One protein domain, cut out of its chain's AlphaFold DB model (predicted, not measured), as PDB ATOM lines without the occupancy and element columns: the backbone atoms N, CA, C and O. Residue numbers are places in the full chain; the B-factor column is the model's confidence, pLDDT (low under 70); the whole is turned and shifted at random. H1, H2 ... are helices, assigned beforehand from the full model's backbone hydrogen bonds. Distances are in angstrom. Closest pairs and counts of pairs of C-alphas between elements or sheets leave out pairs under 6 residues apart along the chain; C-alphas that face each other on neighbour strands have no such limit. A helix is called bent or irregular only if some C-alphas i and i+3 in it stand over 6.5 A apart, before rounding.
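Overview. This is residues 6 to 156 of the 156 residues of the protein "Fatty acid hydroxylase domain-containing protein" of Opitutae bacterium Tous-C1TDCM (UniProt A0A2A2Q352). What shape do these atoms make? H1 and H5, the two longest helices, are arms spread away from a long row of H2 and H3, placed end to end, with H8 packed between H2 and H5 in the middle of a loose frame. H1 meets the kinked part of H2 with residues 6 to 14, H4 is at the far end of H3, short H6 and H7 are near H8 and H2, and residues 93 to 99 stick out. What is it made of, and how large is it? The 151 printed residues hold eight named helices, H1 to H8 in chain order, and no named strand: all helix. The whole is loose, with a radius of gyration of the C-alphas of 19.7 A, and elongated, spanning 57 by 36 by 32 A.

Along the chain. Where are the longest helices? H1, residues 6 to 28, runs 31.9 A from C-alpha 6 at (-53.739, -10.549, 14.586). H5, residues 97 to 119, runs 32.1 A from C-alpha 97 at (-56.679, 22.202, 2.045). Where are the others? H2 is residues 41 to 62, 29.4 A long, with a kink of 39 degrees near residue 50; it is irregular, but only just, with C-alphas 53 and 56 lying 6.7 A apart. H3 is residues 64 to 72, H4 78 to 83, H6 125 to 128, H7 140 to 143, and H8 147 to 155, ending with C-alpha 155 at (-42.297, 6.096, 0.687).

Arrangement. What do H1 and H5 touch? H1 touches H2, closest at the C-alphas of Ala 10 and Phe 49, 7.0 A, at a steep tilt of 53 degrees, opposite ways. H5 touches H8 with residues 112 to 119 alone, closest at the C-alphas of Gly 112 and Asn 153, 6.6 A, at a shallow tilt of 29 degrees, opposite ways. H1 and H5 are apart. What else meets H2 and H8? They touch each other at the C-alphas of Val 59 and Leu 151, 5.8 A, at a steep tilt of 46 degrees, the same way. H7 touches H2, closest at the C-alphas of Asp 44 and Gly 141, 6.1 A; H6 only just touches H8, with 3 pairs of C-alphas within 8 A, the closest Phe 127 and Asn 149, 6.4 A. Where are H3 and H4? H2 and H3 meet only through their link, and H3 and H4 are close but not clearly touching, with the C-alphas of Ile 71 and Leu 78 7.3 A apart. How do the backbones run? Every O i to N i+4 pair is within hydrogen-bond range in H1, H3, H4, H5 and H8, and 16 of 18 in H2; H6 and H7 are too short for such a pair.

Size, cuts and confidence. How far does it reach? The two C-alphas farthest apart, those of Pro 33 and Asp 74, are 58.6 A apart. Is anything cut, long or uncertain? The printed part has no cut, and the links H1 to H2, H4 to H5 and H6 to H7 are long. The mean pLDDT of the printed part is 92.5, and no printed residue is under 70.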
ATOM      1  N   THR A   6     -54.117 -11.039  15.921       91.56
ATOM      2  CA  THR A   6     -53.739 -10.549  14.586       91.56
ATOM      3  C   THR A   6     -53.936 -11.632  13.537       91.56
ATOM      4  O   THR A   6     -54.557 -11.384  12.503       91.56
ATOM      5  N   PHE A   7     -53.466 -12.846  13.829       93.56
ATOM      6  CA  PHE A   7     -53.636 -14.000  12.955       93.56
ATOM      7  C   PHE A   7     -55.118 -14.309  12.725       93.56
ATOM      8  O   PHE A   7     -55.547 -14.460  11.582       93.56
ATOM      9  N   LEU A   8     -55.922 -14.335  13.795       94.75
ATOM     10  CA  LEU A   8     -57.354 -14.612  13.685       94.75
ATOM     11  C   LEU A   8     -58.073 -13.558  12.831       94.75
ATOM     12  O   LEU A   8     -58.868 -13.907  11.963       94.75
ATOM     13  N   ARG A   9     -57.760 -12.270  13.024       95.62
ATOM     14  CA  ARG A   9     -58.306 -11.187  12.189       95.62
ATOM     15  C   ARG A   9     -57.887 -11.326  10.728       95.62
ATOM     16  O   ARG A   9     -58.720 -11.133   9.849       95.62
ATOM     17  N   ALA A  10     -56.628 -11.680  10.466       95.75
ATOM     18  CA  ALA A  10     -56.127 -11.912   9.114       95.75
ATOM     19  C   ALA A  10     -56.834 -13.094   8.438       95.75
ATOM     20  O   ALA A  10     -57.171 -12.998   7.261       95.75
ATOM     21  N   LEU A  11     -57.104 -14.173   9.177       96.75
ATOM     22  CA  LEU A  11     -57.849 -15.329   8.681       96.75
ATOM     23  C   LEU A  11     -59.304 -14.969   8.362       96.75
ATOM     24  O   LEU A  11     -59.777 -15.261   7.269       96.75
ATOM     25  N   VAL A  12     -60.005 -14.301   9.283       97.19
ATOM     26  CA  VAL A  12     -61.390 -13.857   9.053       97.19
ATOM     27  C   VAL A  12     -61.461 -12.924   7.846       97.19
ATOM     28  O   VAL A  12     -62.308 -13.114   6.978       97.19
ATOM     29  N   ALA A  13     -60.544 -11.958   7.745       96.56
ATOM     30  CA  ALA A  13     -60.476 -11.055   6.602       96.56
ATOM     31  C   ALA A  13     -60.214 -11.807   5.290       96.56
ATOM     32  O   ALA A  13     -60.887 -11.526   4.303       96.56
ATOM     33  N   LEU A  14     -59.305 -12.790   5.283       96.75
ATOM     34  CA  LEU A  14     -59.061 -13.623   4.104       96.75
ATOM     35  C   LEU A  14     -60.342 -14.333   3.666       96.75
ATOM     36  O   LEU A  14     -60.694 -14.261   2.496       96.75
ATOM     37  N   LEU A  15     -61.058 -14.974   4.594       96.94
ATOM     38  CA  LEU A  15     -62.293 -15.706   4.295       96.94
ATOM     39  C   LEU A  15     -63.392 -14.789   3.750       96.94
ATOM     40  O   LEU A  15     -64.032 -15.125   2.756       96.94
ATOM     41  N   VAL A  16     -63.585 -13.618   4.363       97.62
ATOM     42  CA  VAL A  16     -64.582 -12.633   3.919       97.62
ATOM     43  C   VAL A  16     -64.242 -12.104   2.527       97.62
ATOM     44  O   VAL A  16     -65.096 -12.129   1.645       97.62
ATOM     45  N   VAL A  17     -63.000 -11.666   2.304       95.81
ATOM     46  CA  VAL A  17     -62.559 -11.142   1.001       95.81
ATOM     47  C   VAL A  17     -62.641 -12.236  -0.067       95.81
ATOM     48  O   VAL A  17     -63.154 -11.982  -1.151       95.81
ATOM     49  N   SER A  18     -62.255 -13.471   0.267       94.69
ATOM     50  CA  SER A  18     -62.379 -14.623  -0.632       94.69
ATOM     51  C   SER A  18     -63.826 -14.892  -1.022       94.69
ATOM     52  O   SER A  18     -64.103 -15.105  -2.195       94.69
ATOM     53  N   ALA A  19     -64.763 -14.851  -0.070       95.62
ATOM     54  CA  ALA A  19     -66.181 -15.039  -0.359       95.62
ATOM     55  C   ALA A  19     -66.722 -13.935  -1.281       95.62
ATOM     56  O   ALA A  19     -67.409 -14.233  -2.257       95.62
ATOM     57  N   VAL A  20     -66.373 -12.673  -1.012       96.06
ATOM     58  CA  VAL A  20     -66.787 -11.530  -1.838       96.06
ATOM     59  C   VAL A  20     -66.243 -11.658  -3.260       96.06
ATOM     60  O   VAL A  20     -67.016 -11.602  -4.215       96.06
ATOM     61  N   PHE A  21     -64.935 -11.861  -3.417       93.19
ATOM     62  CA  PHE A  21     -64.331 -11.930  -4.745       93.19
ATOM     63  C   PHE A  21     -64.694 -13.209  -5.493       93.19
ATOM     64  O   PHE A  21     -64.869 -13.144  -6.703       93.19
ATOM     65  N   LEU A  22     -64.940 -14.327  -4.805       92.00
ATOM     66  CA  LEU A  22     -65.495 -15.519  -5.442       92.00
ATOM     67  C   LEU A  22     -66.862 -15.222  -6.071       92.00
ATOM     68  O   LEU A  22     -67.113 -15.620  -7.203       92.00
ATOM     69  N   VAL A  23     -67.745 -14.503  -5.370       93.44
ATOM     70  CA  VAL A  23     -69.050 -14.110  -5.927       93.44
ATOM     71  C   VAL A  23     -68.868 -13.169  -7.118       93.44
ATOM     72  O   VAL A  23     -69.465 -13.394  -8.170       93.44
ATOM     73  N   VAL A  24     -68.015 -12.150  -6.989       92.38
ATOM     74  CA  VAL A  24     -67.738 -11.191  -8.071       92.38
ATOM     75  C   VAL A  24     -67.175 -11.894  -9.306       92.38
ATOM     76  O   VAL A  24     -67.680 -11.686 -10.404       92.38
ATOM     77  N   GLU A  25     -66.182 -12.765  -9.148       90.81
ATOM     78  CA  GLU A  25     -65.572 -13.503 -10.256       90.81
ATOM     79  C   GLU A  25     -66.561 -14.458 -10.925       90.81
ATOM     80  O   GLU A  25     -66.552 -14.597 -12.145       90.81
ATOM     81  N   ARG A  26     -67.454 -15.095 -10.161       88.88
ATOM     82  CA  ARG A  26     -68.428 -16.049 -10.717       88.88
ATOM     83  C   ARG A  26     -69.601 -15.369 -11.418       88.88
ATOM     84  O   ARG A  26     -70.134 -15.944 -12.361       88.88
ATOM     85  N   LEU A  27     -69.998 -14.178 -10.973       92.06
ATOM     86  CA  LEU A  27     -71.120 -13.437 -11.560       92.06
ATOM     87  C   LEU A  27     -70.687 -12.472 -12.669       92.06
ATOM     88  O   LEU A  27     -71.410 -12.299 -13.646       92.06
ATOM     89  N   LEU A  28     -69.533 -11.821 -12.508       91.38
ATOM     90  CA  LEU A  28     -69.069 -10.734 -13.376       91.38
ATOM     91  C   LEU A  28     -67.780 -11.068 -14.132       91.38
ATOM     92  O   LEU A  28     -67.412 -10.327 -15.047       91.38
ATOM     93  N   GLY A  29     -67.085 -12.150 -13.772       84.00
ATOM     94  CA  GLY A  29     -65.836 -12.549 -14.411       84.00
ATOM     95  C   GLY A  29     -66.038 -12.848 -15.892       84.00
ATOM     96  O   GLY A  29     -66.741 -13.780 -16.277       84.00
ATOM     97  N   ARG A  30     -65.394 -12.047 -16.743       76.62
ATOM     98  CA  ARG A  30     -65.365 -12.243 -18.195       76.62
ATOM     99  C   ARG A  30     -64.031 -12.881 -18.556       76.62
ATOM    100  O   ARG A  30     -63.038 -12.185 -18.734       76.62
ATOM    101  N   GLY A  31     -63.988 -14.208 -18.615       73.62
ATOM    102  CA  GLY A  31     -62.750 -14.938 -18.862       73.62
ATOM    103  C   GLY A  31     -62.962 -16.432 -19.063       73.62
ATOM    104  O   GLY A  31     -64.087 -16.931 -19.052       73.62
ATOM    105  N   ARG A  32     -61.857 -17.151 -19.271       74.69
ATOM    106  CA  ARG A  32     -61.881 -18.615 -19.346       74.69
ATOM    107  C   ARG A  32     -62.296 -19.191 -17.985       74.69
ATOM    108  O   ARG A  32     -61.863 -18.651 -16.968       74.69
ATOM    109  N   PRO A  33     -63.078 -20.285 -17.944       78.12
ATOM    110  CA  PRO A  33     -63.388 -20.960 -16.690       78.12
ATOM    111  C   PRO A  33     -62.094 -21.360 -15.973       78.12
ATOM    112  O   PRO A  33     -61.290 -22.103 -16.535       78.12
ATOM    113  N   GLN A  34     -61.900 -20.873 -14.746       80.69
ATOM    114  CA  GLN A  34     -60.782 -21.265 -13.889       80.69
ATOM    115  C   GLN A  34     -61.265 -22.062 -12.661       80.69
ATOM    116  O   GLN A  34     -62.388 -21.843 -12.168       80.69
ATOM    117  N   PRO A  35     -60.443 -22.997 -12.147       87.94
ATOM    118  CA  PRO A  35     -60.691 -23.654 -10.866       87.94
ATOM    119  C   PRO A  35     -60.820 -22.638  -9.724       87.94
ATOM    120  O   PRO A  35     -60.194 -21.586  -9.759       87.94
ATOM    121  N   ILE A  36     -61.600 -22.961  -8.683       87.50
ATOM    122  CA  ILE A  36     -61.701 -22.112  -7.476       87.50
ATOM    123  C   ILE A  36     -60.340 -22.006  -6.770       87.50
ATOM    124  O   ILE A  36     -59.968 -20.943  -6.292       87.50
ATOM    125  N   LEU A  37     -59.593 -23.111  -6.718       91.69
ATOM    126  CA  LEU A  37     -58.225 -23.154  -6.209       91.69
ATOM    127  C   LEU A  37     -57.276 -23.363  -7.386       91.69
ATOM    128  O   LEU A  37     -57.015 -24.494  -7.799       91.69
ATOM    129  N   ARG A  38     -56.802 -22.259  -7.959       91.56
ATOM    130  CA  ARG A  38     -55.878 -22.266  -9.098       91.56
ATOM    131  C   ARG A  38     -54.432 -22.571  -8.696       91.56
ATOM    132  O   ARG A  38     -54.092 -22.656  -7.512       91.56
ATOM    133  N   ARG A  39     -53.540 -22.714  -9.679       92.00
ATOM    134  CA  ARG A  39     -52.124 -22.999  -9.421       92.00
ATOM    135  C   ARG A  39     -51.495 -21.864  -8.605       92.00
ATOM    136  O   ARG A  39     -51.593 -20.692  -8.955       92.00
ATOM    137  N   GLY A  40     -50.825 -22.219  -7.508       93.12
ATOM    138  CA  GLY A  40     -50.137 -21.256  -6.642       93.12
ATOM    139  C   GLY A  40     -51.006 -20.571  -5.580       93.12
ATOM    140  O   GLY A  40     -50.476 -19.717  -4.876       93.12
ATOM    141  N   TRP A  41     -52.272 -20.980  -5.395       94.62
ATOM    142  CA  TRP A  41     -53.159 -20.427  -4.356       94.62
ATOM    143  C   TRP A  41     -52.529 -20.459  -2.953       94.62
ATOM    144  O   TRP A  41     -52.649 -19.510  -2.183       94.62
ATOM    145  N   PHE A  42     -51.813 -21.540  -2.618       96.06
ATOM    146  CA  PHE A  42     -51.174 -21.682  -1.309       96.06
ATOM    147  C   PHE A  42     -50.067 -20.643  -1.110       96.06
ATOM    148  O   PHE A  42     -49.971 -20.042  -0.044       96.06
ATOM    149  N   THR A  43     -49.275 -20.379  -2.153       95.75
ATOM    150  CA  THR A  43     -48.264 -19.318  -2.143       95.75
ATOM    151  C   THR A  43     -48.909 -17.966  -1.857       95.75
ATOM    152  O   THR A  43     -48.393 -17.214  -1.041       95.75
ATOM    153  N   ASP A  44     -50.062 -17.673  -2.458       95.62
ATOM    154  CA  ASP A  44     -50.755 -16.399  -2.243       95.62
ATOM    155  C   ASP A  44     -51.273 -16.251  -0.809       95.62
ATOM    156  O   ASP A  44     -51.132 -15.191  -0.201       95.62
ATOM    157  N   VAL A  45     -51.810 -17.333  -0.234       96.62
ATOM    158  CA  VAL A  45     -52.218 -17.370   1.177       96.62
ATOM    159  C   VAL A  45     -51.011 -17.168   2.094       96.62
ATOM    160  O   VAL A  45     -51.093 -16.416   3.065       96.62
ATOM    161  N   VAL A  46     -49.863 -17.777   1.786       96.44
ATOM    162  CA  VAL A  46     -48.622 -17.525   2.529       96.44
ATOM    163  C   VAL A  46     -48.225 -16.051   2.426       96.44
ATOM    164  O   VAL A  46     -47.926 -15.451   3.457       96.44
ATOM    165  N   TYR A  47     -48.286 -15.439   1.238       96.25
ATOM    166  CA  TYR A  47     -48.030 -14.004   1.066       96.25
ATOM    167  C   TYR A  47     -49.009 -13.141   1.869       96.25
ATOM    168  O   TYR A  47     -48.566 -12.217   2.541       96.25
ATOM    169  N   TRP A  48     -50.305 -13.468   1.903       96.19
ATOM    170  CA  TRP A  48     -51.293 -12.755   2.723       96.19
ATOM    171  C   TRP A  48     -50.863 -12.657   4.190       96.19
ATOM    172  O   TRP A  48     -50.792 -11.565   4.766       96.19
ATOM    173  N   PHE A  49     -50.533 -13.801   4.796       96.50
ATOM    174  CA  PHE A  49     -50.098 -13.835   6.188       96.50
ATOM    175  C   PHE A  49     -48.709 -13.226   6.361       96.50
ATOM    176  O   PHE A  49     -48.512 -12.447   7.289       96.50
ATOM    177  N   ALA A  50     -47.764 -13.506   5.463       94.88
ATOM    178  CA  ALA A  50     -46.415 -12.956   5.540       94.88
ATOM    179  C   ALA A  50     -46.426 -11.421   5.473       94.88
ATOM    180  O   ALA A  50     -45.770 -10.748   6.269       94.88
ATOM    181  N   THR A  51     -47.242 -10.852   4.586       93.75
ATOM    182  CA  THR A  51     -47.408  -9.407   4.471       93.75
ATOM    183  C   THR A  51     -48.009  -8.812   5.738       93.75
ATOM    184  O   THR A  51     -47.537  -7.781   6.211       93.75
ATOM    185  N   ILE A  52     -49.035  -9.433   6.325       94.38
ATOM    186  CA  ILE A  52     -49.689  -8.897   7.527       94.38
ATOM    187  C   ILE A  52     -48.803  -9.022   8.769       94.38
ATOM    188  O   ILE A  52     -48.738  -8.079   9.557       94.38
ATOM    189  N   LEU A  53     -48.141 -10.165   8.938       93.88
ATOM    190  CA  LEU A  53     -47.389 -10.500  10.145       93.88
ATOM    191  C   LEU A  53     -45.952  -9.966  10.121       93.88
ATOM    192  O   LEU A  53     -45.407  -9.691  11.185       93.88
ATOM    193  N   PHE A  54     -45.350  -9.777   8.941       92.50
ATOM    194  CA  PHE A  54     -43.951  -9.353   8.816       92.50
ATOM    195  C   PHE A  54     -43.784  -8.068   8.003       92.50
ATOM    196  O   PHE A  54     -43.255  -7.087   8.526       92.50
ATOM    197  N   THR A  55     -44.260  -8.021   6.754       92.38
ATOM    198  CA  THR A  55     -44.012  -6.861   5.875       92.38
ATOM    199  C   THR A  55     -44.643  -5.581   6.418       92.38
ATOM    200  O   THR A  55     -43.970  -4.561   6.500       92.38
ATOM    201  N   LYS A  56     -45.908  -5.612   6.850       91.50
ATOM    202  CA  LYS A  56     -46.609  -4.428   7.369       91.50
ATOM    203  C   LYS A  56     -45.952  -3.868   8.638       91.50
ATOM    204  O   LYS A  56     -45.742  -2.657   8.674       91.50
ATOM    205  N   PRO A  57     -45.618  -4.672   9.668       92.69
ATOM    206  CA  PRO A  57     -44.843  -4.187  10.810       92.69
ATOM    207  C   PRO A  57     -43.486  -3.609  10.409       92.69
ATOM    208  O   PRO A  57     -43.142  -2.519  10.861       92.69
ATOM    209  N   PHE A  58     -42.757  -4.290   9.520       91.62
ATOM    210  CA  PHE A  58     -41.466  -3.816   9.024       91.62
ATOM    211  C   PHE A  58     -41.587  -2.458   8.321       91.62
ATOM    212  O   PHE A  58     -40.880  -1.518   8.677       91.62
ATOM    213  N   VAL A  59     -42.525  -2.306   7.383       90.31
ATOM    214  CA  VAL A  59     -42.716  -1.028   6.690       90.31
ATOM    215  C   VAL A  59     -43.181   0.062   7.655       90.31
ATOM    216  O   VAL A  59     -42.663   1.171   7.597       90.31
ATOM    217  N   ARG A  60     -44.091  -0.230   8.596       90.19
ATOM    218  CA  ARG A  60     -44.494   0.743   9.631       90.19
ATOM    219  C   ARG A  60     -43.306   1.257  10.437       90.19
ATOM    220  O   ARG A  60     -43.260   2.447  10.721       90.19
ATOM    221  N   LEU A  61     -42.357   0.385  10.780       92.12
ATOM    222  CA  LEU A  61     -41.128   0.784  11.460       92.12
ATOM    223  C   LEU A  61     -40.282   1.708  10.574       92.12
ATOM    224  O   LEU A  61     -39.814   2.741  11.043       92.12
ATOM    225  N   MET A  62     -40.124   1.377   9.290       90.31
ATOM    226  CA  MET A  62     -39.371   2.213   8.345       90.31
ATOM    227  C   MET A  62     -40.025   3.582   8.115       90.31
ATOM    228  O   MET A  62     -39.318   4.571   7.949       90.31
ATOM    229  N   LEU A  63     -41.358   3.679   8.186       87.00
ATOM    230  CA  LEU A  63     -42.080   4.954   8.109       87.00
ATOM    231  C   LEU A  63     -41.830   5.876   9.318       87.00
ATOM    232  O   LEU A  63     -42.125   7.066   9.238       87.00
ATOM    233  N   LEU A  64     -41.240   5.382  10.413       90.44
ATOM    234  CA  LEU A  64     -40.794   6.240  11.518       90.44
ATOM    235  C   LEU A  64     -39.530   7.034  11.166       90.44
ATOM    236  O   LEU A  64     -39.281   8.068  11.786       90.44
ATOM    237  N   LEU A  65     -38.740   6.595  10.180       91.38
ATOM    238  CA  LEU A  65     -37.520   7.287   9.756       91.38
ATOM    239  C   LEU A  65     -37.793   8.711   9.247       91.38
ATOM    240  O   LEU A  65     -37.209   9.635   9.814       91.38
ATOM    241  N   PRO A  66     -38.685   8.950   8.261       89.25
ATOM    242  CA  PRO A  66     -38.974  10.312   7.816       89.25
ATOM    243  C   PRO A  66     -39.535  11.184   8.947       89.25
ATOM    244  O   PRO A  66     -39.133  12.335   9.074       89.25
ATOM    245  N   VAL A  67     -40.380  10.636   9.829       89.31
ATOM    246  CA  VAL A  67     -40.881  11.365  11.011       89.31
ATOM    247  C   VAL A  67     -39.734  11.766  11.943       89.31
ATOM    248  O   VAL A  67     -39.675  12.904  12.401       89.31
ATOM    249  N   SER A  68     -38.796  10.852  12.192       92.12
ATOM    250  CA  SER A  68     -37.627  11.108  13.039       92.12
ATOM    251  C   SER A  68     -36.723  12.184  12.441       92.12
ATOM    252  O   SER A  68     -36.248  13.050  13.168       92.12
ATOM    253  N   LEU A  69     -36.527  12.177  11.118       93.12
ATOM    254  CA  LEU A  69     -35.762  13.211  10.418       93.12
ATOM    255  C   LEU A  69     -36.413  14.594  10.538       93.12
ATOM    256  O   LEU A  69     -35.701  15.566  10.763       93.12
ATOM    257  N   LEU A  70     -37.746  14.689  10.451       91.62
ATOM    258  CA  LEU A  70     -38.459  15.957  10.659       91.62
ATOM    259  C   LEU A  70     -38.276  16.493  12.083       91.62
ATOM    260  O   LEU A  70     -38.151  17.701  12.268       91.62
ATOM    261  N   ILE A  71     -38.230  15.609  13.082       94.06
ATOM    262  CA  ILE A  71     -37.974  15.999  14.474       94.06
ATOM    263  C   ILE A  71     -36.529  16.473  14.650       94.06
ATOM    264  O   ILE A  71     -36.292  17.527  15.229       94.06
ATOM    265  N   LEU A  72     -35.555  15.727  14.121       94.88
ATOM    266  CA  LEU A  72     -34.135  16.090  14.205       94.88
ATOM    267  C   LEU A  72     -33.806  17.386  13.453       94.88
ATOM    268  O   LEU A  72     -32.874  18.088  13.831       94.88
ATOM    269  N   ALA A  73     -34.560  17.699  12.399       93.44
ATOM    270  CA  ALA A  73     -34.436  18.934  11.630       93.44
ATOM    271  C   ALA A  73     -35.211  20.122  12.235       93.44
ATOM    272  O   ALA A  73     -35.317  21.154  11.576       93.44
ATOM    273  N   ASP A  74     -35.774  19.975  13.440       91.38
ATOM    274  CA  ASP A  74     -36.570  20.998  14.138       91.38
ATOM    275  C   ASP A  74     -37.795  21.491  13.335       91.38
ATOM    276  O   ASP A  74     -38.255  22.624  13.453       91.38
ATOM    277  N   VAL A  75     -38.347  20.619  12.481       91.75
ATOM    278  CA  VAL A  75     -39.555  20.899  11.685       91.75
ATOM    279  C   VAL A  75     -40.828  20.606  12.486       91.75
ATOM    280  O   VAL A  75     -41.865  21.238  12.280       91.75
ATOM    281  N   THR A  76     -40.773  19.625  13.389       93.06
ATOM    282  CA  THR A  76     -41.878  19.237  14.277       93.06
ATOM    283  C   THR A  76     -41.338  18.644  15.577       93.06
ATOM    284  O   THR A  76     -40.178  18.263  15.656       93.06
ATOM    285  N   SER A  77     -42.192  18.488  16.587       92.81
ATOM    286  CA  SER A  77     -41.863  17.774  17.824       92.81
ATOM    287  C   SER A  77     -42.783  16.572  18.040       92.81
ATOM    288  O   SER A  77     -43.867  16.480  17.454       92.81
ATOM    289  N   LEU A  78     -42.363  15.640  18.903       92.25
ATOM    290  CA  LEU A  78     -43.211  14.518  19.313       92.25
ATOM    291  C   LEU A  78     -44.499  14.992  19.993       92.25
ATOM    292  O   LEU A  78     -45.543  14.374  19.794       92.25
ATOM    293  N   ASP A  79     -44.435  16.075  20.764       93.19
ATOM    294  CA  ASP A  79     -45.593  16.597  21.489       93.19
ATOM    295  C   ASP A  79     -46.627  17.185  20.527       93.19
ATOM    296  O   ASP A  79     -47.801  16.827  20.605       93.19
ATOM    297  N   LEU A  80     -46.191  17.972  19.534       91.56
ATOM    298  CA  LEU A  80     -47.074  18.501  18.488       91.56
ATOM    299  C   LEU A  80     -47.756  17.387  17.683       91.56
ATOM    300  O   LEU A  80     -48.949  17.475  17.384       91.56
ATOM    301  N   LEU A  81     -47.019  16.322  17.349       90.19
ATOM    302  CA  LEU A  81     -47.573  15.173  16.629       90.19
ATOM    303  C   LEU A  81     -48.593  14.404  17.478       90.19
ATOM    304  O   LEU A  81     -49.649  14.036  16.968       90.19
ATOM    305  N   LYS A  82     -48.310  14.178  18.768       91.12
ATOM    306  CA  LYS A  82     -49.230  13.488  19.691       91.12
ATOM    307  C   LYS A  82     -50.518  14.269  19.933       91.12
ATOM    308  O   LYS A  82     -51.571  13.654  20.066       91.12
ATOM    309  N   LEU A  83     -50.432  15.597  19.982       94.06
ATOM    310  CA  LEU A  83     -51.588  16.483  20.136       94.06
ATOM    311  C   LEU A  83     -52.402  16.628  18.839       94.06
ATOM    312  O   LEU A  83     -53.512  17.149  18.871       94.06
ATOM    313  N   GLY A  84     -51.881  16.158  17.699       88.75
ATOM    314  CA  GLY A  84     -52.527  16.332  16.396       88.75
ATOM    315  C   GLY A  84     -52.520  17.787  15.913       88.75
ATOM    316  O   GLY A  84     -53.319  18.161  15.058       88.75
ATOM    317  N   GLU A  85     -51.626  18.614  16.458       89.75
ATOM    318  CA  GLU A  85     -51.554  20.050  16.173       89.75
ATOM    319  C   GLU A  85     -50.578  20.394  15.043       89.75
ATOM    320  O   GLU A  85     -50.477  21.550  14.633       89.75
ATOM    321  N   TYR A  86     -49.869  19.405  14.495       89.06
ATOM    322  CA  TYR A  86     -48.984  19.621  13.357       89.06
ATOM    323  C   TYR A  86     -49.777  20.013  12.101       89.06
ATOM    324  O   TYR A  86     -50.557  19.225  11.566       89.06
ATOM    325  N   ARG A  87     -49.551  21.236  11.601       85.88
ATOM    326  CA  ARG A  87     -50.235  21.799  10.417       85.88
ATOM    327  C   ARG A  87     -49.362  21.850   9.159       85.88
ATOM    328  O   ARG A  87     -49.732  22.499   8.186       85.88
ATOM    329  N   GLY A  88     -48.218  21.169   9.165       86.81
ATOM    330  CA  GLY A  88     -47.246  21.209   8.072       86.81
ATOM    331  C   GLY A  88     -46.233  22.351   8.199       86.81
ATOM    332  O   GLY A  88     -46.324  23.200   9.084       86.81
ATOM    333  N   TYR A  89     -45.271  22.382   7.278       86.81
ATOM    334  CA  TYR A  89     -44.140  23.311   7.290       86.81
ATOM    335  C   TYR A  89     -44.006  24.072   5.961       86.81
ATOM    336  O   TYR A  89     -44.375  23.573   4.896       86.81
ATOM    337  N   GLY A  90     -43.442  25.281   6.017       89.88
ATOM    338  CA  GLY A  90     -43.108  26.078   4.835       89.88
ATOM    339  C   GLY A  90     -44.312  26.688   4.095       89.88
ATOM    340  O   GLY A  90     -45.390  26.850   4.661       89.88
ATOM    341  N   PRO A  91     -44.144  27.089   2.821       92.19
ATOM    342  CA  PRO A  91     -45.206  27.735   2.042       92.19
ATOM    343  C   PRO A  91     -46.413  26.834   1.754       92.19
ATOM    344  O   PRO A  91     -47.524  27.340   1.600       92.19
ATOM    345  N   LEU A  92     -46.210  25.514   1.696       91.06
ATOM    346  CA  LEU A  92     -47.272  24.550   1.399       91.06
ATOM    347  C   LEU A  92     -48.330  24.500   2.509       91.06
ATOM    348  O   LEU A  92     -49.518  24.444   2.204       91.06
ATOM    349  N   SER A  93     -47.932  24.625   3.782       92.88
ATOM    350  CA  SER A  93     -48.881  24.617   4.908       92.88
ATOM    351  C   SER A  93     -49.812  25.830   4.943       92.88
ATOM    352  O   SER A  93     -50.834  25.809   5.626       92.88
ATOM    353  N   ARG A  94     -49.491  26.888   4.189       94.50
ATOM    354  CA  ARG A  94     -50.303  28.110   4.086       94.50
ATOM    355  C   ARG A  94     -51.368  28.032   2.991       94.50
ATOM    356  O   ARG A  94     -52.179  28.946   2.869       94.50
ATOM    357  N   GLN A  95     -51.356  26.984   2.171       96.31
ATOM    358  CA  GLN A  95     -52.325  26.802   1.095       96.31
ATOM    359  C   GLN A  95     -53.655  26.256   1.629       96.31
ATOM    360  O   GLN A  95     -53.664  25.528   2.623       96.31
ATOM    361  N   PRO A  96     -54.790  26.537   0.965       96.19
ATOM    362  CA  PRO A  96     -56.059  25.927   1.338       96.19
ATOM    363  C   PRO A  96     -56.012  24.405   1.143       96.19
ATOM    364  O   PRO A  96     -55.371  23.902   0.218       96.19
ATOM    365  N   LEU A  97     -56.734  23.668   1.992       94.12
ATOM    366  CA  LEU A  97     -56.679  22.202   2.045       94.12
ATOM    367  C   LEU A  97     -56.977  21.532   0.695       94.12
ATOM    368  O   LEU A  97     -56.331  20.550   0.340       94.12
ATOM    369  N   TRP A  98     -57.916  22.078  -0.084       96.94
ATOM    370  CA  TRP A  98     -58.260  21.531  -1.400       96.94
ATOM    371  C   TRP A  98     -57.077  21.581  -2.377       96.94
ATOM    372  O   TRP A  98     -56.892  20.656  -3.163       96.94
ATOM    373  N   LEU A  99     -56.246  22.626  -2.307       97.12
ATOM    374  CA  LEU A  99     -55.092  22.783  -3.186       97.12
ATOM    375  C   LEU A  99     -53.969  21.823  -2.780       97.12
ATOM    376  O   LEU A  99     -53.365  21.195  -3.647       97.12
ATOM    377  N   GLN A 100     -53.750  21.649  -1.473       95.56
ATOM    378  CA  GLN A 100     -52.824  20.639  -0.953       95.56
ATOM    379  C   GLN A 100     -53.247  19.227  -1.383       95.56
ATOM    380  O   GLN A 100     -52.413  18.442  -1.823       95.56
ATOM    381  N   ALA A 101     -54.548  18.919  -1.322       95.50
ATOM    382  CA  ALA A 101     -55.083  17.627  -1.743       95.50
ATOM    383  C   ALA A 101     -54.845  17.360  -3.240       95.50
ATOM    384  O   ALA A 101     -54.391  16.274  -3.596       95.50
ATOM    385  N   VAL A 102     -55.088  18.351  -4.108       97.75
ATOM    386  CA  VAL A 102     -54.805  18.235  -5.549       97.75
ATOM    387  C   VAL A 102     -53.311  18.028  -5.802       97.75
ATOM    388  O   VAL A 102     -52.941  17.156  -6.583       97.75
ATOM    389  N   GLN A 103     -52.441  18.784  -5.128       96.56
ATOM    390  CA  GLN A 103     -50.990  18.636  -5.283       96.56
ATOM    391  C   GLN A 103     -50.502  17.259  -4.834       96.56
ATOM    392  O   GLN A 103     -49.768  16.615  -5.575       96.56
ATOM    393  N   ILE A 104     -50.931  16.790  -3.659       93.94
ATOM    394  CA  ILE A 104     -50.573  15.461  -3.150       93.94
ATOM    395  C   ILE A 104     -51.082  14.374  -4.091       93.94
ATOM    396  O   ILE A 104     -50.338  13.445  -4.376       93.94
ATOM    397  N   TYR A 105     -52.306  14.496  -4.608       95.56
ATOM    398  CA  TYR A 105     -52.846  13.535  -5.566       95.56
ATOM    399  C   TYR A 105     -51.977  13.438  -6.826       95.56
ATOM    400  O   TYR A 105     -51.563  12.345  -7.199       95.56
ATOM    401  N   LEU A 106     -51.645  14.577  -7.443       97.50
ATOM    402  CA  LEU A 106     -50.820  14.611  -8.654       97.50
ATOM    403  C   LEU A 106     -49.391  14.118  -8.400       97.50
ATOM    404  O   LEU A 106     -48.831  13.406  -9.230       97.50
ATOM    405  N   LEU A 107     -48.798  14.484  -7.260       95.56
ATOM    406  CA  LEU A 107     -47.458  14.036  -6.885       95.56
ATOM    407  C   LEU A 107     -47.430  12.530  -6.619       95.56
ATOM    408  O   LEU A 107     -46.571  11.847  -7.165       95.56
ATOM    409  N   ALA A 108     -48.376  12.009  -5.837       93.75
ATOM    410  CA  ALA A 108     -48.453  10.585  -5.532       93.75
ATOM    411  C   ALA A 108     -48.708   9.748  -6.795       93.75
ATOM    412  O   ALA A 108     -48.075   8.710  -6.974       93.75
ATOM    413  N   ASP A 109     -49.578  10.212  -7.698       95.31
ATOM    414  CA  ASP A 109     -49.811   9.547  -8.986       95.31
ATOM    415  C   ASP A 109     -48.541   9.537  -9.850       95.31
ATOM    416  O   ASP A 109     -48.099   8.483 -10.312       95.31
ATOM    417  N   PHE A 110     -47.884  10.693  -9.988       96.81
ATOM    418  CA  PHE A 110     -46.653  10.816 -10.762       96.81
ATOM    419  C   PHE A 110     -45.526   9.938 -10.201       96.81
ATOM    420  O   PHE A 110     -44.933   9.144 -10.937       96.81
ATOM    421  N   ILE A 111     -45.225  10.049  -8.903       96.00
ATOM    422  CA  ILE A 111     -44.156   9.272  -8.261       96.00
ATOM    423  C   ILE A 111     -44.509   7.782  -8.289       96.00
ATOM    424  O   ILE A 111     -43.645   6.962  -8.609       96.00
ATOM    425  N   GLY A 112     -45.768   7.417  -8.040       94.56
ATOM    426  CA  GLY A 112     -46.248   6.039  -8.107       94.56
ATOM    427  C   GLY A 112     -46.067   5.423  -9.495       94.56
ATOM    428  O   GLY A 112     -45.505   4.331  -9.622       94.56
ATOM    429  N   TYR A 113     -46.452   6.145 -10.551       95.56
ATOM    430  CA  TYR A 113     -46.257   5.707 -11.934       95.56
ATOM    431  C   TYR A 113     -44.776   5.471 -12.256       95.56
ATOM    432  O   TYR A 113     -44.412   4.412 -12.775       95.56
ATOM    433  N   TRP A 114     -43.900   6.426 -11.932       96.44
ATOM    434  CA  TRP A 114     -42.474   6.296 -12.235       96.44
ATOM    435  C   TRP A 114     -41.778   5.239 -11.382       96.44
ATOM    436  O   TRP A 114     -40.914   4.531 -11.897       96.44
ATOM    437  N   THR A 115     -42.184   5.072 -10.124       95.81
ATOM    438  CA  THR A 115     -41.695   3.999  -9.247       95.81
ATOM    439  C   THR A 115     -42.067   2.638  -9.821       95.81
ATOM    440  O   THR A 115     -41.206   1.771  -9.975       95.81
ATOM    441  N   HIS A 116     -43.320   2.461 -10.243       95.38
ATOM    442  CA  HIS A 116     -43.750   1.242 -10.917       95.38
ATOM    443  C   HIS A 116     -42.972   1.014 -12.222       95.38
ATOM    444  O   HIS A 116     -42.471  -0.084 -12.460       95.38
ATOM    445  N   ARG A 117     -42.786   2.053 -13.044       96.25
ATOM    446  CA  ARG A 117     -42.000   1.950 -14.280       96.25
ATOM    447  C   ARG A 117     -40.547   1.568 -14.004       96.25
ATOM    448  O   ARG A 117     -40.007   0.742 -14.729       96.25
ATOM    449  N   LEU A 118     -39.925   2.118 -12.962       96.19
ATOM    450  CA  LEU A 118     -38.573   1.757 -12.530       96.19
ATOM    451  C   LEU A 118     -38.491   0.275 -12.154       96.19
ATOM    452  O   LEU A 118     -37.559  -0.408 -12.573       96.19
ATOM    453  N   PHE A 119     -39.487  -0.231 -11.428       97.50
ATOM    454  CA  PHE A 119     -39.606  -1.644 -11.069       97.50
ATOM    455  C   PHE A 119     -39.710  -2.584 -12.275       97.50
ATOM    456  O   PHE A 119     -39.294  -3.732 -12.178       97.50
ATOM    457  N   HIS A 120     -40.151  -2.097 -13.433       97.62
ATOM    458  CA  HIS A 120     -40.116  -2.829 -14.704       97.62
ATOM    459  C   HIS A 120     -38.767  -2.751 -15.441       97.62
ATOM    460  O   HIS A 120     -38.686  -3.096 -16.619       97.62
ATOM    461  N   THR A 121     -37.687  -2.305 -14.787       96.12
ATOM    462  CA  THR A 121     -36.368  -2.140 -15.425       96.12
ATOM    463  C   THR A 121     -35.227  -2.827 -14.674       96.12
ATOM    464  O   THR A 121     -35.154  -2.821 -13.443       96.12
ATOM    465  N   GLY A 122     -34.279  -3.380 -15.443       95.81
ATOM    466  CA  GLY A 122     -32.934  -3.779 -15.011       95.81
ATOM    467  C   GLY A 122     -32.859  -4.464 -13.641       95.81
ATOM    468  O   GLY A 122     -33.396  -5.548 -13.441       95.81
ATOM    469  N   ARG A 123     -32.164  -3.814 -12.696       96.00
ATOM    470  CA  ARG A 123     -31.893  -4.340 -11.344       96.00
ATOM    471  C   ARG A 123     -33.106  -4.360 -10.406       96.00
ATOM    472  O   ARG A 123     -33.035  -4.993  -9.361       96.00
ATOM    473  N   TRP A 124     -34.176  -3.641 -10.743       96.56
ATOM    474  CA  TRP A 124     -35.377  -3.537  -9.909       96.56
ATOM    475  C   TRP A 124     -36.421  -4.595 -10.270       96.56
ATOM    476  O   TRP A 124     -37.207  -4.996  -9.409       96.56
ATOM    477  N   TRP A 125     -36.365  -5.108 -11.504       97.62
ATOM    478  CA  TRP A 125     -37.252  -6.157 -11.997       97.62
ATOM    479  C   TRP A 125     -37.342  -7.390 -11.095       97.62
ATOM    480  O   TRP A 125     -38.465  -7.812 -10.838       97.62
ATOM    481  N   PRO A 126     -36.254  -7.954 -10.534       97.38
ATOM    482  CA  PRO A 126     -36.368  -9.144  -9.689       97.38
ATOM    483  C   PRO A 126     -37.331  -8.984  -8.500       97.38
ATOM    484  O   PRO A 126     -37.993  -9.946  -8.118       97.38
ATOM    485  N   PHE A 127     -37.468  -7.774  -7.943       96.75
ATOM    486  CA  PHE A 127     -38.440  -7.505  -6.880       96.75
ATOM    487  C   PHE A 127     -39.876  -7.476  -7.408       96.75
ATOM    488  O   PHE A 127     -40.789  -7.991  -6.765       96.75
ATOM    489  N   HIS A 128     -40.080  -6.885  -8.583       97.12
ATOM    490  CA  HIS A 128     -41.399  -6.740  -9.184       97.12
ATOM    491  C   HIS A 128     -41.879  -8.012  -9.897       97.12
ATOM    492  O   HIS A 128     -43.076  -8.272  -9.970       97.12
ATOM    493  N   ALA A 129     -40.958  -8.870 -10.333       96.88
ATOM    494  CA  ALA A 129     -41.246 -10.170 -10.928       96.88
ATOM    495  C   ALA A 129     -42.048 -11.081  -9.984       96.88
ATOM    496  O   ALA A 129     -42.821 -11.908 -10.452       96.88
ATOM    497  N   VAL A 130     -41.921 -10.906  -8.660       95.88
ATOM    498  CA  VAL A 130     -42.757 -11.604  -7.664       95.88
ATOM    499  C   VAL A 130     -44.240 -11.308  -7.889       95.88
ATOM    500  O   VAL A 130     -45.059 -12.226  -7.839       95.88
ATOM    501  N   HIS A 131     -44.578 -10.054  -8.187       95.38
ATOM    502  CA  HIS A 131     -45.944  -9.636  -8.489       95.38
ATOM    503  C   HIS A 131     -46.440 -10.226  -9.812       95.38
ATOM    504  O   HIS A 131     -47.532 -10.784  -9.867       95.38
ATOM    505  N   HIS A 132     -45.594 -10.221 -10.843       95.19
ATOM    506  CA  HIS A 132     -45.902 -10.813 -12.154       95.19
ATOM    507  C   HIS A 132     -45.725 -12.338 -12.215       95.19
ATOM    508  O   HIS A 132     -45.828 -12.926 -13.284       95.19
ATOM    509  N   SER A 133     -45.458 -13.003 -11.085       94.56
ATOM    510  CA  SER A 133     -45.190 -14.449 -11.054       94.56
ATOM    511  C   SER A 133     -46.444 -15.319 -11.171       94.56
ATOM    512  O   SER A 133     -46.332 -16.539 -11.297       94.56
ATOM    513  N   SER A 134     -47.639 -14.737 -11.043       92.62
ATOM    514  CA  SER A 134     -48.881 -15.491 -11.213       92.62
ATOM    515  C   SER A 134     -49.180 -15.671 -12.699       92.62
ATOM    516  O   SER A 134     -49.404 -14.696 -13.408       92.62
ATOM    517  N   GLU A 135     -49.198 -16.921 -13.160       90.31
ATOM    518  CA  GLU A 135     -49.565 -17.279 -14.542       90.31
ATOM    519  C   GLU A 135     -51.081 -17.181 -14.779       90.31
ATOM    520  O   GLU A 135     -51.535 -16.932 -15.895       90.31
ATOM    521  N   ASP A 136     -51.859 -17.352 -13.711       88.88
ATOM    522  CA  ASP A 136     -53.314 -17.302 -13.712       88.88
ATOM    523  C   ASP A 136     -53.781 -15.995 -13.052       88.88
ATOM    524  O   ASP A 136     -53.327 -15.639 -11.956       88.88
ATOM    525  N   LEU A 137     -54.692 -15.283 -13.720       87.38
ATOM    526  CA  LEU A 137     -55.263 -14.029 -13.231       87.38
ATOM    527  C   LEU A 137     -56.497 -14.288 -12.356       87.38
ATOM    528  O   LEU A 137     -57.539 -14.695 -12.868       87.38
ATOM    529  N   ASP A 138     -56.385 -13.979 -11.068       89.38
ATOM    530  CA  ASP A 138     -57.492 -13.869 -10.114       89.38
ATOM    531  C   ASP A 138     -57.201 -12.769  -9.079       89.38
ATOM    532  O   ASP A 138     -56.130 -12.147  -9.083       89.38
ATOM    533  N   TRP A 139     -58.149 -12.523  -8.177       90.62
ATOM    534  CA  TRP A 139     -57.973 -11.532  -7.112       90.62
ATOM    535  C   TRP A 139     -56.857 -11.895  -6.116       90.62
ATOM    536  O   TRP A 139     -56.199 -11.007  -5.577       90.62
ATOM    537  N   LEU A 140     -56.634 -13.183  -5.842       92.06
ATOM    538  CA  LEU A 140     -55.710 -13.635  -4.802       92.06
ATOM    539  C   LEU A 140     -54.245 -13.428  -5.229       92.06
ATOM    540  O   LEU A 140     -53.380 -13.135  -4.401       92.06
ATOM    541  N   GLY A 141     -53.966 -13.497  -6.532       90.50
ATOM    542  CA  GLY A 141     -52.633 -13.290  -7.105       90.50
ATOM    543  C   GLY A 141     -52.098 -11.875  -6.905       90.50
ATOM    544  O   GLY A 141     -50.884 -11.686  -6.811       90.50
ATOM    545  N   SER A 142     -52.981 -10.882  -6.730       89.62
ATOM    546  CA  SER A 142     -52.576  -9.496  -6.467       89.62
ATOM    547  C   SER A 142     -51.849  -9.324  -5.128       89.62
ATOM    548  O   SER A 142     -51.242  -8.283  -4.886       89.62
ATOM    549  N   LEU A 143     -51.917 -10.324  -4.242       90.75
ATOM    550  CA  LEU A 143     -51.302 -10.305  -2.915       90.75
ATOM    551  C   LEU A 143     -49.800 -10.611  -2.941       90.75
ATOM    552  O   LEU A 143     -49.111 -10.363  -1.949       90.75
ATOM    553  N   ARG A 144     -49.267 -11.129  -4.057       93.75
ATOM    554  CA  ARG A 144     -47.828 -11.366  -4.215       93.75
ATOM    555  C   ARG A 144     -47.102 -10.043  -4.405       93.75
ATOM    556  O   ARG A 144     -47.015  -9.520  -5.512       93.75
ATOM    557  N   VAL A 145     -46.557  -9.495  -3.327       93.56
ATOM    558  CA  VAL A 145     -45.763  -8.264  -3.383       93.56
ATOM    559  C   VAL A 145     -44.476  -8.458  -2.597       93.56
ATOM    560  O   VAL A 145     -44.489  -8.849  -1.430       93.56
ATOM    561  N   HIS A 146     -43.345  -8.171  -3.238       94.75
ATOM    562  CA  HIS A 146     -42.052  -8.204  -2.565       94.75
ATOM    563  C   HIS A 146     -41.951  -7.062  -1.529       94.75
ATOM    564  O   HIS A 146     -42.329  -5.934  -1.849       94.75
ATOM    565  N   PRO A 147     -41.383  -7.277  -0.323       92.88
ATOM    566  CA  PRO A 147     -41.289  -6.240   0.713       92.88
ATOM    567  C   PRO A 147     -40.612  -4.934   0.274       92.88
ATOM    568  O   PRO A 147     -41.041  -3.860   0.674       92.88
ATOM    569  N   VAL A 148     -39.585  -5.007  -0.584       93.56
ATOM    570  CA  VAL A 148     -38.937  -3.813  -1.175       93.56
ATOM    571  C   VAL A 148     -39.906  -3.027  -2.062       93.56
ATOM    572  O   VAL A 148     -39.902  -1.801  -2.031       93.56
ATOM    573  N   ASN A 149     -40.757  -3.726  -2.819       92.31
ATOM    574  CA  ASN A 149     -41.777  -3.107  -3.661       92.31
ATOM    575  C   ASN A 149     -42.835  -2.405  -2.796       92.31
ATOM    576  O   ASN A 149     -43.192  -1.267  -3.076       92.31
ATOM    577  N   ASP A 150     -43.283  -3.044  -1.707       91.62
ATOM    578  CA  ASP A 150     -44.232  -2.436  -0.760       91.62
ATOM    579  C   ASP A 150     -43.629  -1.224  -0.026       91.62
ATOM    580  O   ASP A 150     -44.286  -0.195   0.110       91.62
ATOM    581  N   LEU A 151     -42.365  -1.310   0.405       91.19
ATOM    582  CA  LEU A 151     -41.676  -0.216   1.093       91.19
ATOM    583  C   LEU A 151     -41.497   1.010   0.193       91.19
ATOM    584  O   LEU A 151     -41.861   2.110   0.600       91.19
ATOM    585  N   LEU A 152     -40.952   0.835  -1.016       90.94
ATOM    586  CA  LEU A 152     -40.705   1.961  -1.920       90.94
ATOM    587  C   LEU A 152     -42.010   2.614  -2.380       90.94
ATOM    588  O   LEU A 152     -42.088   3.834  -2.382       90.94
ATOM    589  N   ASN A 153     -43.060   1.832  -2.644       87.50
ATOM    590  CA  ASN A 153     -44.377   2.383  -2.979       87.50
ATOM    591  C   ASN A 153     -45.044   3.145  -1.822       87.50
ATOM    592  O   ASN A 153     -45.935   3.944  -2.071       87.50
ATOM    593  N   LYS A 154     -44.676   2.875  -0.563       85.56
ATOM    594  CA  LYS A 154     -45.211   3.586   0.614       85.56
ATOM    595  C   LYS A 154     -44.403   4.826   0.997       85.56
ATOM    596  O   LYS A 154     -44.885   5.616   1.804       85.56
ATOM    597  N   LEU A 155     -43.172   4.935   0.500       80.81
ATOM    598  CA  LEU A 155     -42.297   6.096   0.687       80.81
ATOM    599  C   LEU A 155     -42.393   7.099  -0.471       80.81
ATOM    600  O   LEU A 155     -42.064   8.266  -0.271       80.81
ATOM    601  N   ALA A 156     -42.786   6.617  -1.651       72.62
ATOM    602  CA  ALA A 156     -43.175   7.398  -2.821       72.62
ATOM    603  C   ALA A 156     -44.472   8.181  -2.575       72.62
ATOM    604  O   ALA A 156     -44.535   9.339  -3.045       72.62
TER     605      ALA A 156